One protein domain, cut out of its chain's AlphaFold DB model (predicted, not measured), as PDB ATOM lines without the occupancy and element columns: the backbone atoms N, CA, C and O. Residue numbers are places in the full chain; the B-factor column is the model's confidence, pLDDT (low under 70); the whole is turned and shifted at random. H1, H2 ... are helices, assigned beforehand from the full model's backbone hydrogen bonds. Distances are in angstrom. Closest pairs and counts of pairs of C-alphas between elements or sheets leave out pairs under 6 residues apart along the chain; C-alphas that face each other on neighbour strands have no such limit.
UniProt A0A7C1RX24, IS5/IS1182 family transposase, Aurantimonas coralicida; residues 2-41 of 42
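What this domain is: This is residues 2 to 41 of the 42 residues of the protein "IS5/IS1182 family transposase" of Aurantimonas coralicida (UniProt A0A7C1RX24). The chain folds back on itself as a loose U. A helix, H1, and a short turn of helix, H2, make one limb, and the long helix H3 returns as the other, making the longest axis, with H1 set slantwise to it and nearest to it at Ile 9 and Val 33. At the bend between the limbs, residues 19 to 24 stick out from the rest. The printed part has 40 residues with three named helices in the order H1, H2, H3 and no named strand, and its class is all helix. The whole is compact, with a radius of gyration of the C-alphas of 10.2 A, and it spans 30 by 15 by 13 A, only just elongated.

Where its parts are: H1 is residues 2 to 11, from C-alpha 2 at (38.834, 41.282, 15.087) to C-alpha 11 at (38.211, 29.174, 23.001), 14.5 A from first to last C-alpha. H2 follows at residues 13 to 16, four residues, 5.0 A long. H3, the longest helix, is residues 23 to 39, from C-alpha 23 at (29.648, 41.192, 35.923) to C-alpha 39 at (51.395, 40.598, 24.455), 24.6 A.

How they stand to each other: H1 and H2 only just touch, and only at the corner by their link, with 3 pairs of C-alphas within 8 A; the closest C-alphas, those of Lys 10 and Ala 16, are 5.4 A apart. H1 and H3 are close but not clearly touching, and their closest C-alphas, those of Ile 9 and Val 33, are 7.2 A apart. Their lines stand at a steep tilt of 61 degrees, and they run opposite ways. H2 and H3 only just touch, with 3 pairs of C-alphas within 8 A, and H3 does so with residues 26 to 30 alone; the closest C-alphas, those of Leu 15 and Tyr 26, are 6.9 A apart. In H1 and H3 every pair of O of residue i and N of residue i+4 is within hydrogen-bond range, while H2 is too short for such a pair.

The domain as a whole: The C-alphas farthest apart are those of Arg 21 and Ser 41, at 30.6 A, while those of Val 2 and Ser 41, the first and last printed, are 12.3 A apart. The printed part has no cut. The link from H1 to H2 is tight, with one residue, and the link from H2 to H3 is short, with six. Residues 19 to 24, of which 23 and 24 belong to H3, stand free. The mean pLDDT of the printed part is 77.5, and residues 13 to 21 are under 70.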
ATOM      1  N   VAL A   2      39.843  41.413  14.013       71.19
ATOM      2  CA  VAL A   2      38.834  41.282  15.087       71.19
ATOM      3  C   VAL A   2      38.286  39.853  15.231       71.19
ATOM      4  O   VAL A   2      38.182  39.339  16.337       71.19
ATOM      5  N   GLU A   3      38.040  39.146  14.129       78.25
ATOM      6  CA  GLU A   3      37.477  37.787  14.181       78.25
ATOM      7  C   GLU A   3      38.416  36.767  14.840       78.25
ATOM      8  O   GLU A   3      37.966  35.935  15.620       78.25
ATOM      9  N   ARG A   4      39.739  36.875  14.627       78.69
ATOM     10  CA  ARG A   4      40.726  36.039  15.338       78.69
ATOM     11  C   ARG A   4      40.748  36.327  16.834       78.69
ATOM     12  O   ARG A   4      40.944  35.404  17.615       78.69
ATOM     13  N   PHE A   5      40.542  37.584  17.228       77.50
ATOM     14  CA  PHE A   5      40.464  37.985  18.631       77.50
ATOM     15  C   PHE A   5      39.246  37.350  19.313       77.50
ATOM     16  O   PHE A   5      39.400  36.654  20.316       77.50
ATOM     17  N   PHE A   6      38.059  37.473  18.710       76.00
ATOM     18  CA  PHE A   6      36.851  36.823  19.228       76.00
ATOM     19  C   PHE A   6      36.929  35.296  19.173       76.00
ATOM     20  O   PHE A   6      36.446  34.640  20.091       76.00
ATOM     21  N   ASN A   7      37.584  34.712  18.166       82.88
ATOM     22  CA  ASN A   7      37.805  33.267  18.104       82.88
ATOM     23  C   ASN A   7      38.695  32.769  19.259       82.88
ATOM     24  O   ASN A   7      38.409  31.742  19.871       82.88
ATOM     25  N   ARG A   8      39.735  33.533  19.623       79.62
ATOM     26  CA  ARG A   8      40.622  33.230  20.763       79.62
ATOM     27  C   ARG A   8      39.907  33.382  22.111       79.62
ATOM     28  O   ARG A   8      40.132  32.577  23.007       79.62
ATOM     29  N   ILE A   9      39.013  34.365  22.233       80.75
ATOM     30  CA  ILE A   9      38.160  34.544  23.421       80.75
ATOM     31  C   ILE A   9      37.146  33.405  23.548       80.75
ATOM     32  O   ILE A   9      36.980  32.867  24.638       80.75
ATOM     33  N   LYS A  10      36.504  32.991  22.449       77.12
ATOM     34  CA  LYS A  10      35.542  31.876  22.442       77.12
ATOM     35  C   LYS A  10      36.175  30.540  22.835       77.12
ATOM     36  O   LYS A  10      35.500  29.704  23.424       77.12
ATOM     37  N   HIS A  11      37.467  30.356  22.562       77.81
ATOM     38  CA  HIS A  11      38.211  29.174  23.001       77.81
ATOM     39  C   HIS A  11      38.397  29.126  24.530       77.81
ATOM     40  O   HIS A  11      38.566  28.053  25.109       77.81
ATOM     41  N   MET A  12      38.315  30.271  25.219       74.00
ATOM     42  CA  MET A  12      38.323  30.313  26.679       74.00
ATOM     43  C   MET A  12      36.928  29.997  27.217       74.00
ATOM     44  O   MET A  12      36.093  30.872  27.438       74.00
ATOM     45  N   ARG A  13      36.698  28.702  27.451       64.25
ATOM     46  CA  ARG A  13      35.419  28.119  27.885       64.25
ATOM     47  C   ARG A  13      34.815  28.788  29.132       64.25
ATOM     48  O   ARG A  13      33.598  28.875  29.228       64.25
ATOM     49  N   GLY A  14      35.644  29.323  30.035       67.75
ATOM     50  CA  GLY A  14      35.193  30.065  31.226       67.75
ATOM     51  C   GLY A  14      34.661  31.481  30.959       67.75
ATOM     52  O   GLY A  14      33.908  32.009  31.765       67.75
ATOM     53  N   LEU A  15      35.023  32.092  29.826       66.62
ATOM     54  CA  LEU A  15      34.507  33.392  29.372       66.62
ATOM     55  C   LEU A  15      33.300  33.220  28.439       66.62
ATOM     56  O   LEU A  15      32.388  34.046  28.446       66.62
ATOM     57  N   ALA A  16      33.307  32.155  27.628       64.06
ATOM     58  CA  ALA A  16      32.239  31.831  26.684       64.06
ATOM     59  C   ALA A  16      30.958  31.388  27.397       64.06
ATOM     60  O   ALA A  16      29.859  31.812  27.040       64.06
ATOM     61  N   THR A  17      31.098  30.571  28.437       64.50
ATOM     62  CA  THR A  17      29.979  30.212  29.292       64.50
ATOM     63  C   THR A  17      29.908  31.250  30.399       64.50
ATOM     64  O   THR A  17      30.681  31.195  31.349       64.50
ATOM     65  N   ARG A  18      29.016  32.233  30.249       65.62
ATOM     66  CA  ARG A  18      28.760  33.328  31.199       65.62
ATOM     67  C   ARG A  18      28.163  32.803  32.527       65.62
ATOM     68  O   ARG A  18      27.061  33.173  32.910       65.62
ATOM     69  N   TYR A  19      28.864  31.900  33.209       58.66
ATOM     70  CA  TYR A  19      28.462  31.338  34.501       58.66
ATOM     71  C   TYR A  19      28.766  32.278  35.665       58.66
ATOM     72  O   TYR A  19      28.267  32.061  36.768       58.66
ATOM     73  N   ASP A  20      29.580  33.313  35.440       64.06
ATOM     74  CA  ASP A  20      29.894  34.256  36.498       64.06
ATOM     75  C   ASP A  20      28.681  35.144  36.796       64.06
ATOM     76  O   ASP A  20      28.237  35.954  35.978       64.06
ATOM     77  N   ARG A  21      28.128  34.958  37.997       68.88
ATOM     78  CA  ARG A  21      26.972  35.701  38.513       68.88
ATOM     79  C   ARG A  21      27.307  37.184  38.744       68.88
ATOM     80  O   ARG A  21      26.394  37.986  38.930       68.88
ATOM     81  N   ARG A  22      28.597  37.556  38.731       75.31
ATOM     82  CA  ARG A  22      29.118  38.908  38.933       75.31
ATOM     83  C   ARG A  22      29.733  39.443  37.636       75.31
ATOM     84  O   ARG A  22      30.748  38.972  37.134       75.31
ATOM     85  N   ALA A  23      29.150  40.524  37.126       78.75
ATOM     86  CA  ALA A  23      29.648  41.192  35.923       78.75
ATOM     87  C   ALA A  23      31.115  41.662  36.046       78.75
ATOM     88  O   ALA A  23      31.820  41.736  35.041       78.75
ATOM     89  N   ASP A  24      31.577  41.937  37.268       81.75
ATOM     90  CA  ASP A  24      32.945  42.374  37.552       81.75
ATOM     91  C   ASP A  24      33.996  41.294  37.246       81.75
ATOM     92  O   ASP A  24      34.951  41.551  36.515       81.75
ATOM     93  N   ASN A  25      33.767  40.053  37.686       80.12
ATOM     94  CA  ASN A  25      34.660  38.930  37.394       80.12
ATOM     95  C   ASN A  25      34.740  38.650  35.887       80.12
ATOM     96  O   ASN A  25      35.820  38.398  35.350       80.12
ATOM     97  N   TYR A  26      33.604  38.737  35.188       79.06
ATOM     98  CA  TYR A  26      33.565  38.610  33.732       79.06
ATOM     99  C   TYR A  26      34.410  39.697  33.048       79.06
ATOM    100  O   TYR A  26      35.199  39.405  32.145       79.06
ATOM    101  N   LEU A  27      34.289  40.947  33.501       83.00
ATOM    102  CA  LEU A  27      35.048  42.068  32.956       83.00
ATOM    103  C   LEU A  27      36.550  41.952  33.271       83.00
ATOM    104  O   LEU A  27      37.379  42.242  32.408       83.00
ATOM    105  N   ALA A  28      36.909  41.507  34.476       85.88
ATOM    106  CA  ALA A  28      38.292  41.263  34.876       85.88
ATOM    107  C   ALA A  28      38.937  40.159  34.023       85.88
ATOM    108  O   ALA A  28      40.035  40.349  33.490       85.88
ATOM    109  N   ALA A  29      38.224  39.049  33.806       83.12
ATOM    110  CA  ALA A  29      38.661  37.980  32.915       83.12
ATOM    111  C   ALA A  29      38.828  38.484  31.471       83.12
ATOM    112  O   ALA A  29      39.852  38.214  30.839       83.12
ATOM    113  N   LEU A  30      37.878  39.273  30.958       84.06
ATOM    114  CA  LEU A  30      37.955  39.846  29.610       84.06
ATOM    115  C   LEU A  30      39.190  40.745  29.439       84.06
ATOM    116  O   LEU A  30      39.906  40.627  28.444       84.06
ATOM    117  N   LYS A  31      39.477  41.602  30.428       86.75
ATOM    118  CA  LYS A  31      40.664  42.472  30.441       86.75
ATOM    119  C   LYS A  31      41.964  41.663  30.464       86.75
ATOM    120  O   LYS A  31      42.865  41.941  29.675       86.75
ATOM    121  N   LEU A  32      42.047  40.626  31.300       86.56
ATOM    122  CA  LEU A  32      43.200  39.718  31.364       86.56
ATOM    123  C   LEU A  32      43.469  39.025  30.024       86.56
ATOM    124  O   LEU A  32      44.616  38.925  29.583       86.56
ATOM    125  N   VAL A  33      42.415  38.553  29.363       85.50
ATOM    126  CA  VAL A  33      42.524  37.894  28.059       85.50
ATOM    127  C   VAL A  33      42.937  38.878  26.972       85.50
ATOM    128  O   VAL A  33      43.809  38.552  26.166       85.50
ATOM    129  N   ALA A  34      42.381  40.089  26.974       85.56
ATOM    130  CA  ALA A  34      42.775  41.133  26.037       85.56
ATOM    131  C   ALA A  34      44.272  41.467  26.160       85.56
ATOM    132  O   ALA A  34      44.974  41.490  25.149       85.56
ATOM    133  N   VAL A  35      44.782  41.621  27.388       89.19
ATOM    134  CA  VAL A  35      46.213  41.855  27.652       89.19
ATOM    135  C   VAL A  35      47.071  40.670  27.203       89.19
ATOM    136  O   VAL A  35      48.080  40.870  26.528       89.19
ATOM    137  N   ARG A  36      46.665  39.427  27.499       86.31
ATOM    138  CA  ARG A  36      47.385  38.229  27.032       86.31
ATOM    139  C   ARG A  36      47.480  38.159  25.511       86.31
ATOM    140  O   ARG A  36      48.540  37.836  24.983       86.31
ATOM    141  N   ILE A  37      46.387  38.451  24.808       84.81
ATOM    142  CA  ILE A  37      46.371  38.438  23.342       84.81
ATOM    143  C   ILE A  37      47.220  39.583  22.783       84.81
ATOM    144  O   ILE A  37      47.890  39.375  21.778       84.81
ATOM    145  N   TRP A  38      47.225  40.751  23.429       84.81
ATOM    146  CA  TRP A  38      48.057  41.887  23.036       84.81
ATOM    147  C   TRP A  38      49.551  41.572  23.132       84.81
ATOM    148  O   TRP A  38      50.278  41.776  22.164       84.81
ATOM    149  N   ILE A  39      49.996  41.008  24.261       86.69
ATOM    150  CA  ILE A  39      51.395  40.598  24.455       86.69
ATOM    151  C   ILE A  39      51.779  39.506  23.452       86.69
ATOM    152  O   ILE A  39      52.830  39.596  22.840       86.69
ATOM    153  N   ALA A  40      50.914  38.511  23.235       82.19
ATOM    154  CA  ALA A  40      51.166  37.416  22.294       82.19
ATOM    155  C   ALA A  40      50.955  37.785  20.811       82.19
ATOM    156  O   ALA A  40      51.100  36.926  19.943       82.19
ATOM    157  N   SER A  41      50.496  39.004  20.518       73.38
ATOM    158  CA  SER A  41      50.360  39.541  19.157       73.38
ATOM    159  C   SER A  41      51.510  40.481  18.792       73.38
ATOM    160  O   SER A  41      51.545  40.951  17.651       73.38
TER     161      SER A  41